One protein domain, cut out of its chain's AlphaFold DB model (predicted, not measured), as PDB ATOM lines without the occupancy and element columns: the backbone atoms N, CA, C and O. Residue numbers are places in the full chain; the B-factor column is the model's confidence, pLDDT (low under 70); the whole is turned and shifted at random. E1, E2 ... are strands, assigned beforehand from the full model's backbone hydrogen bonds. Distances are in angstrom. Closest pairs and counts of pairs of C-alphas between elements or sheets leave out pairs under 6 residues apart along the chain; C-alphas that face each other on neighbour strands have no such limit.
ATOM      1  N   CYS A  10      26.997  54.871 -16.650       76.44
ATOM      2  CA  CYS A  10      27.075  56.290 -16.968       76.44
ATOM      3  C   CYS A  10      28.544  56.719 -16.964       76.44
ATOM      4  O   CYS A  10      29.225  56.476 -15.971       76.44
ATOM      5  N   LEU A  11      29.023  57.368 -18.028       78.38
ATOM      6  CA  LEU A  11      30.372  57.938 -18.120       78.38
ATOM      7  C   LEU A  11      30.299  59.470 -18.031       78.38
ATOM      8  O   LEU A  11      29.591  60.109 -18.802       78.38
ATOM      9  N   ASP A  12      31.050  60.063 -17.108       79.94
ATOM     10  CA  ASP A  12      31.365  61.489 -17.099       79.94
ATOM     11  C   ASP A  12      32.608  61.722 -17.962       79.94
ATOM     12  O   ASP A  12      33.741  61.560 -17.509       79.94
ATOM     13  N   GLU A  13      32.399  62.127 -19.212       76.56
ATOM     14  CA  GLU A  13      33.471  62.372 -20.184       76.56
ATOM     15  C   GLU A  13      34.453  63.468 -19.750       76.56
ATOM     16  O   GLU A  13      35.611  63.471 -20.168       76.56
ATOM     17  N   ARG A  14      34.029  64.395 -18.883       79.94
ATOM     18  CA  ARG A  14      34.889  65.488 -18.410       79.94
ATOM     19  C   ARG A  14      35.940  64.994 -17.425       79.94
ATOM     20  O   ARG A  14      37.034  65.550 -17.365       79.94
ATOM     21  N   THR A  15      35.595  64.000 -16.612       80.06
ATOM     22  CA  THR A  15      36.466  63.481 -15.544       80.06
ATOM     23  C   THR A  15      36.982  62.074 -15.836       80.06
ATOM     24  O   THR A  15      37.918  61.611 -15.183       80.06
ATOM     25  N   GLY A  16      36.386  61.388 -16.812       76.81
ATOM     26  CA  GLY A  16      36.573  59.966 -17.070       76.81
ATOM     27  C   GLY A  16      35.950  59.070 -15.997       76.81
ATOM     28  O   GLY A  16      36.251  57.879 -15.968       76.81
ATOM     29  N   GLY A  17      35.145  59.615 -15.081       81.69
ATOM     30  CA  GLY A  17      34.459  58.834 -14.054       81.69
ATOM     31  C   GLY A  17      33.341  57.991 -14.658       81.69
ATOM     32  O   GLY A  17      32.627  58.477 -15.525       81.69
ATOM     33  N   TRP A  18      33.158  56.752 -14.214       82.50
ATOM     34  CA  TRP A  18      32.052  55.904 -14.653       82.50
ATOM     35  C   TRP A  18      31.307  55.282 -13.472       82.50
ATOM     36  O   TRP A  18      31.900  55.025 -12.428       82.50
ATOM     37  N   TYR A  19      30.012  55.026 -13.655       81.31
ATOM     38  CA  TYR A  19      29.127  54.404 -12.668       81.31
ATOM     39  C   TYR A  19      28.302  53.310 -13.335       81.31
ATOM     40  O   TYR A  19      27.457  53.604 -14.175       81.31
ATOM     41  N   GLY A  20      28.544  52.052 -12.981       74.19
ATOM     42  CA  GLY A  20      27.791  50.897 -13.460       74.19
ATOM     43  C   GLY A  20      26.486  50.685 -12.694       74.19
ATOM     44  O   GLY A  20      26.415  50.878 -11.483       74.19
ATOM     45  N   ALA A  21      25.456  50.193 -13.380       66.12
ATOM     46  CA  ALA A  21      24.146  49.866 -12.813       66.12
ATOM     47  C   ALA A  21      24.202  48.776 -11.729       66.12
ATOM     48  O   ALA A  21      23.278  48.636 -10.935       66.12
ATOM     49  N   THR A  22      25.290  48.011 -11.684       70.12
ATOM     50  CA  THR A  22      25.573  47.007 -10.657       70.12
ATOM     51  C   THR A  22      26.136  47.607  -9.364       70.12
ATOM     52  O   THR A  22      26.376  46.856  -8.426       70.12
ATOM     53  N   GLY A  23      26.336  48.931  -9.292       73.12
ATOM     54  CA  GLY A  23      26.892  49.639  -8.130       73.12
ATOM     55  C   GLY A  23      28.415  49.770  -8.144       73.12
ATOM     56  O   GLY A  23      29.000  50.208  -7.159       73.12
ATOM     57  N   TYR A  24      29.059  49.375  -9.242       79.19
ATOM     58  CA  TYR A  24      30.473  49.650  -9.458       79.19
ATOM     59  C   TYR A  24      30.665  51.113  -9.846       79.19
ATOM     60  O   TYR A  24      29.874  51.671 -10.603       79.19
ATOM     61  N   GLU A  25      31.754  51.709  -9.397       83.94
ATOM     62  CA  GLU A  25      32.160  53.057  -9.781       83.94
ATOM     63  C   GLU A  25      33.651  53.074 -10.082       83.94
ATOM     64  O   GLU A  25      34.410  52.281  -9.532       83.94
ATOM     65  N   GLY A  26      34.110  53.964 -10.950       84.50
ATOM     66  CA  GLY A  26      35.521  54.000 -11.288       84.50
ATOM     67  C   GLY A  26      35.906  55.147 -12.190       84.50
ATOM     68  O   GLY A  26      35.176  56.121 -12.351       84.50
ATOM     69  N   ASN A  27      37.097  55.046 -12.769       84.62
ATOM     70  CA  ASN A  27      37.626  56.052 -13.669       84.62
ATOM     71  C   ASN A  27      38.376  55.391 -14.829       84.62
ATOM     72  O   ASN A  27      39.335  54.659 -14.607       84.62
ATOM     73  N   VAL A  28      37.962  55.661 -16.069       75.69
ATOM     74  CA  VAL A  28      38.545  55.041 -17.273       75.69
ATOM     75  C   VAL A  28      39.973  55.513 -17.540       75.69
ATOM     76  O   VAL A  28      40.763  54.776 -18.118       75.69
ATOM     77  N   VAL A  29      40.334  56.722 -17.098       77.94
ATOM     78  CA  VAL A  29      41.677  57.283 -17.307       77.94
ATOM     79  C   VAL A  29      42.698  56.574 -16.419       77.94
ATOM     80  O   VAL A  29      43.763  56.187 -16.883       77.94
ATOM     81  N   SER A  30      42.365  56.375 -15.143       81.31
ATOM     82  CA  SER A  30      43.237  55.686 -14.181       81.31
ATOM     83  C   SER A  30      43.057  54.166 -14.160       81.31
ATOM     84  O   SER A  30      43.912  53.457 -13.643       81.31
ATOM     85  N   GLY A  31      41.935  53.665 -14.677       75.88
ATOM     86  CA  GLY A  31      41.537  52.261 -14.601       75.88
ATOM     87  C   GLY A  31      41.009  51.827 -13.233       75.88
ATOM     88  O   GLY A  31      40.522  50.709 -13.093       75.88
ATOM     89  N   ASN A  32      41.070  52.689 -12.217       83.19
ATOM     90  CA  ASN A  32      40.636  52.335 -10.872       83.19
ATOM     91  C   ASN A  32      39.122  52.142 -10.809       83.19
ATOM     92  O   ASN A  32      38.370  52.895 -11.430       83.19
ATOM     93  N   TYR A  33      38.688  51.193  -9.989       83.69
ATOM     94  CA  TYR A  33      37.285  51.005  -9.664       83.69
ATOM     95  C   TYR A  33      37.079  50.604  -8.200       83.69
ATOM     96  O   TYR A  33      37.977  50.069  -7.544       83.69
ATOM     97  N   THR A  34      35.868  50.853  -7.719       82.00
ATOM     98  CA  THR A  34      35.313  50.389  -6.454       82.00
ATOM     99  C   THR A  34      34.092  49.527  -6.767       82.00
ATOM    100  O   THR A  34      33.230  49.906  -7.561       82.00
ATOM    101  N   ALA A  35      34.041  48.342  -6.176       82.62
ATOM    102  CA  ALA A  35      32.921  47.424  -6.239       82.62
ATOM    103  C   ALA A  35      31.854  47.780  -5.183       82.62
ATOM    104  O   ALA A  35      32.151  48.490  -4.219       82.62
ATOM    105  N   PRO A  36      30.619  47.264  -5.311       74.62
ATOM    106  CA  PRO A  36      29.528  47.564  -4.379       74.62
ATOM    107  C   PRO A  36      29.802  47.137  -2.931       74.62
ATOM    108  O   PRO A  36      29.251  47.712  -1.997       74.62
ATOM    109  N   ASP A  37      30.645  46.122  -2.740       78.44
ATOM    110  CA  ASP A  37      31.105  45.635  -1.435       78.44
ATOM    111  C   ASP A  37      32.267  46.467  -0.853       78.44
ATOM    112  O   ASP A  37      32.751  46.188   0.244       78.44
ATOM    113  N   GLY A  38      32.710  47.501  -1.576       79.00
ATOM    114  CA  GLY A  38      33.830  48.361  -1.217       79.00
ATOM    115  C   GLY A  38      35.198  47.824  -1.644       79.00
ATOM    116  O   GLY A  38      36.205  48.491  -1.384       79.00
ATOM    117  N   ALA A  39      35.269  46.662  -2.304       76.44
ATOM    118  CA  ALA A  39      36.521  46.164  -2.859       76.44
ATOM    119  C   ALA A  39      37.044  47.125  -3.933       76.44
ATOM    120  O   ALA A  39      36.279  47.705  -4.700       76.44
ATOM    121  N   ARG A  40      38.361  47.316  -3.990       82.06
ATOM    122  CA  ARG A  40      39.007  48.227  -4.944       82.06
ATOM    123  C   ARG A  40      39.882  47.425  -5.891       82.06
ATOM    124  O   ARG A  40      40.526  46.471  -5.461       82.06
ATOM    125  N   GLY A  41      39.940  47.842  -7.146       77.06
ATOM    126  CA  GLY A  41      40.778  47.201  -8.155       77.06
ATOM    127  C   GLY A  41      41.137  48.145  -9.291       77.06
ATOM    128  O   GLY A  41      40.756  49.320  -9.287       77.06
ATOM    129  N   ASN A  42      41.875  47.621 -10.266       79.38
ATOM    130  CA  ASN A  42      42.217  48.345 -11.479       79.38
ATOM    131  C   ASN A  42      41.883  47.486 -12.704       79.38
ATOM    132  O   ASN A  42      42.324  46.348 -12.808       79.38
ATOM    133  N   VAL A  43      41.112  48.015 -13.654       71.00
ATOM    134  CA  VAL A  43      40.730  47.267 -14.862       71.00
ATOM    135  C   VAL A  43      41.912  46.994 -15.799       71.00
ATOM    136  O   VAL A  43      41.787  46.158 -16.680       71.00
ATOM    137  N   TYR A  44      43.055  47.652 -15.622       70.69
ATOM    138  CA  TYR A  44      44.286  47.395 -16.376       70.69
ATOM    139  C   TYR A  44      45.249  46.441 -15.656       70.69
ATOM    140  O   TYR A  44      46.135  45.884 -16.293       70.69
ATOM    141  N   GLU A  45      45.075  46.222 -14.351       69.50
ATOM    142  CA  GLU A  45      45.991  45.404 -13.534       69.50
ATOM    143  C   GLU A  45      45.290  44.203 -12.864       69.50
ATOM    144  O   GLU A  45      45.951  43.347 -12.281       69.50
ATOM    145  N   GLY A  46      43.958  44.111 -12.987       62.88
ATOM    146  CA  GLY A  46      43.107  43.170 -12.253       62.88
ATOM    147  C   GLY A  46      42.844  43.608 -10.801       62.88
ATOM    148  O   GLY A  46      43.416  44.600 -10.332       62.88
ATOM    149  N   PRO A  47      41.968  42.905 -10.051       59.69
ATOM    150  CA  PRO A  47      40.987  41.893 -10.482       59.69
ATOM    151  C   PRO A  47      39.834  42.522 -11.278       59.69
ATOM    152  O   PRO A  47      39.657  43.738 -11.239       59.69
ATOM    153  N   CYS A  48      39.045  41.737 -12.012       63.31
ATOM    154  CA  CYS A  48      38.009  42.287 -12.897       63.31
ATOM    155  C   CYS A  48      36.649  42.533 -12.229       63.31
ATOM    156  O   CYS A  48      36.201  41.715 -11.426       63.31
ATOM    157  N   PRO A  49      35.966  43.646 -12.558       59.06
ATOM    158  CA  PRO A  49      34.687  43.977 -11.945       59.06
ATOM    159  C   PRO A  49      33.532  43.171 -12.553       59.06
ATOM    160  O   PRO A  49      33.107  43.422 -13.675       59.06
ATOM    161  N   GLY A  50      32.945  42.256 -11.783       56.22
ATOM    162  CA  GLY A  50      31.705  41.568 -12.155       56.22
ATOM    163  C   GLY A  50      31.839  40.575 -13.320       56.22
ATOM    164  O   GLY A  50      32.921  40.307 -13.829       56.22
ATOM    165  N   SER A  51      30.713  40.000 -13.751       57.78
ATOM    166  CA  SER A  51      30.660  38.912 -14.746       57.78
ATOM    167  C   SER A  51      30.824  39.353 -16.205       57.78
ATOM    168  O   SER A  51      30.864  38.515 -17.100       57.78
ATOM    169  N   TYR A  52      30.887  40.660 -16.463       55.09
ATOM    170  CA  TYR A  52      31.016  41.221 -17.815       55.09
ATOM    171  C   TYR A  52      32.472  41.423 -18.242       55.09
ATOM    172  O   TYR A  52      32.724  41.859 -19.364       55.09
ATOM    173  N   TYR A  53      33.422  41.117 -17.360       61.78
ATOM    174  CA  TYR A  53      34.843  41.322 -17.582       61.78
ATOM    175  C   TYR A  53      35.591  40.019 -17.307       61.78
ATOM    176  O   TYR A  53      35.366  39.371 -16.288       61.78
ATOM    177  N   ILE A  54      36.483  39.639 -18.217       61.19
ATOM    178  CA  ILE A  54      37.369  38.480 -18.062       61.19
ATOM    179  C   ILE A  54      38.788  38.944 -17.764       61.19
ATOM    180  O   ILE A  54      39.263  39.931 -18.335       61.19
ATOM    181  N   GLU A  55      39.467  38.215 -16.882       64.31
ATOM    182  CA  GLU A  55      40.896  38.404 -16.656       64.31
ATOM    183  C   GLU A  55      41.688  37.962 -17.888       64.31
ATOM    184  O   GLU A  55      41.488  36.886 -18.454       64.31
ATOM    185  N   THR A  56      42.609  38.821 -18.303       60.91
ATOM    186  CA  THR A  56      43.571  38.586 -19.374       60.91
ATOM    187  C   THR A  56      44.979  38.844 -18.848       60.91
ATOM    188  O   THR A  56      45.172  39.393 -17.764       60.91
ATOM    189  N   SER A  57      45.993  38.501 -19.641       63.12
ATOM    190  CA  SER A  57      47.399  38.728 -19.286       63.12
ATOM    191  C   SER A  57      47.774  40.202 -19.067       63.12
ATOM    192  O   SER A  57      48.855  40.462 -18.552       63.12
ATOM    193  N   ASN A  58      46.925  41.155 -19.473       59.72
ATOM    194  CA  ASN A  58      47.169  42.599 -19.367       59.72
ATOM    195  C   ASN A  58      46.020  43.333 -18.643       59.72
ATOM    196  O   ASN A  58      45.726  44.479 -18.975       59.72
ATOM    197  N   GLY A  59      45.319  42.654 -17.729       65.31
ATOM    198  CA  GLY A  59      44.173  43.211 -17.004       65.31
ATOM    199  C   GLY A  59      42.835  42.700 -17.527       65.31
ATOM    200  O   GLY A  59      42.713  41.548 -17.934       65.31
ATOM    201  N   CYS A  60      41.809  43.539 -17.511       63.91
ATOM    202  CA  CYS A  60      40.425  43.155 -17.756       63.91
ATOM    203  C   CYS A  60      39.965  43.500 -19.165       63.91
ATOM    204  O   CYS A  60      40.083  44.640 -19.611       63.91
ATOM    205  N   ALA A  61      39.361  42.526 -19.845       60.81
ATOM    206  CA  ALA A  61      38.691  42.740 -21.123       60.81
ATOM    207  C   ALA A  61      37.175  42.573 -20.964       60.81
ATOM    208  O   ALA A  61      36.715  41.644 -20.302       60.81
ATOM    209  N   ILE A  62      36.398  43.463 -21.585       58.53
ATOM    210  CA  ILE A  62      34.934  43.357 -21.630       58.53
ATOM    211  C   ILE A  62      34.557  42.143 -22.483       58.53
ATOM    212  O   ILE A  62      34.996  42.035 -23.630       58.53
ATOM    213  N   VAL A  63      33.723  41.253 -21.945       55.44
ATOM    214  CA  VAL A  63      33.155  40.122 -22.685       55.44
ATOM    215  C   VAL A  63      32.147  40.661 -23.706       55.44
ATOM    216  O   VAL A  63      31.147  41.270 -23.309       55.44
ATOM    217  N   PRO A  64      32.358  40.447 -25.018       48.34
ATOM    218  CA  PRO A  64      31.390  40.848 -26.033       48.34
ATOM    219  C   PRO A  64      30.033  40.176 -25.785       48.34
ATOM    220  O   PRO A  64      29.987  38.996 -25.438       48.34
ATOM    221  N   ALA A  65      28.925  40.888 -26.021       48.34
ATOM    222  CA  ALA A  65      27.559  40.410 -25.751       48.34
ATOM    223  C   ALA A  65      27.251  39.001 -26.309       48.34
ATOM    224  O   ALA A  65      26.524  38.231 -25.685       48.34
ATOM    225  N   GLY A  66      27.870  38.616 -27.432       45.28
ATOM    226  CA  GLY A  66      27.718  37.292 -28.049       45.28
ATOM    227  C   GLY A  66      28.365  36.113 -27.304       45.28
ATOM    228  O   GLY A  66      28.070  34.975 -27.647       45.28
ATOM    229  N   GLN A  67      29.219  36.353 -26.301       46.59
ATOM    230  CA  GLN A  67      29.870  35.311 -25.484       46.59
ATOM    231  C   GLN A  67      29.351  35.254 -24.036       46.59
ATOM    232  O   GLN A  67      29.781  34.410 -23.249       46.59
ATOM    233  N   GLN A  68      28.377  36.101 -23.679       48.25
ATOM    234  CA  GLN A  68      27.795  36.138 -22.330       48.25
ATOM    235  C   GLN A  68      27.001  34.867 -21.967       48.25
ATOM    236  O   GLN A  68      26.774  34.602 -20.789       48.25
TER     237      GLN A  68
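Overview. This is residues 10 to 68 of the 119 residues of an uncharacterized protein of Aulographum hederae CBS 113979 (UniProt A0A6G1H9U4). What is the main picture? The model has two parts: a twisted sheet of five short strands, E1 to E5, running back and forth as a meander, and a small two-stranded hairpin, E6 and E7, set off over one face of that sheet with a gap between, and joined to E5 by a link of 10 residues. What is it made of? The printed part has 59 residues with no named helix and seven named strands, E1 to E7 in order along the chain; the class is all strand, though only 24 of the 59 residues are in named elements. How are the sheets ordered, and how large is the whole? The larger sheet runs E1, E2, E3, E4, E5 and the smaller E6, E7, both antiparallel; the whole is compact, with a radius of gyration of the C-alphas of 11.1 A and spans of 30 by 23 by 22 A.

Arrangement. How does the larger sheet begin? E1, residues 10 to 12, and E2, residues 17 to 20, form a hairpin at 174 degrees between directions, with N 10 and O 19 at 2.8 A. E3, residues 25 to 27, forms a hairpin with E2 at 149 degrees, with N 18 and O 26 at 2.8 A. How does it go on? E4, residues 32 to 34, forms a hairpin with E3 at 171 degrees, with N 34 and O 25 at 2.7 A. E5, residues 40 to 42, forms a hairpin with E4 at 152 degrees, with N 33 and O 41 at 2.9 A. From edge strand E1 to edge strand E5 the strands' lines turn by 72 degrees. Where is the second sheet? E6, residues 53 to 56, and E7, residues 59 to 62, form a hairpin at 140 degrees, with N 56 and O 59 at 2.8 A. The closest C-alphas of E5 and E7, those of Asn 42 and Gly 59, are 7.8 A apart, while E5 and E6 are apart.

Along the chain. Where do the named strands begin and end? E1 begins at C-alpha 10, (27.075, 56.290, -16.968), and E7 ends at C-alpha 62, (34.934, 43.357, -21.630). Which are the longer strands? From first to last C-alpha, E2 measures 10.4 A, E7 10.3 A and E6 9.3 A.

Size, cuts and confidence. How far does it reach? The two C-alphas farthest apart, those of Arg 14 and Gln 67, are 31.4 A apart, and the printed part has no cut. Which links are long? No link is long; E5 to E6 is short, and the others are tight. Where is confidence low? Residue 21 and residues 45 to 68 have pLDDT under 70, and the mean of the printed part is 70.1.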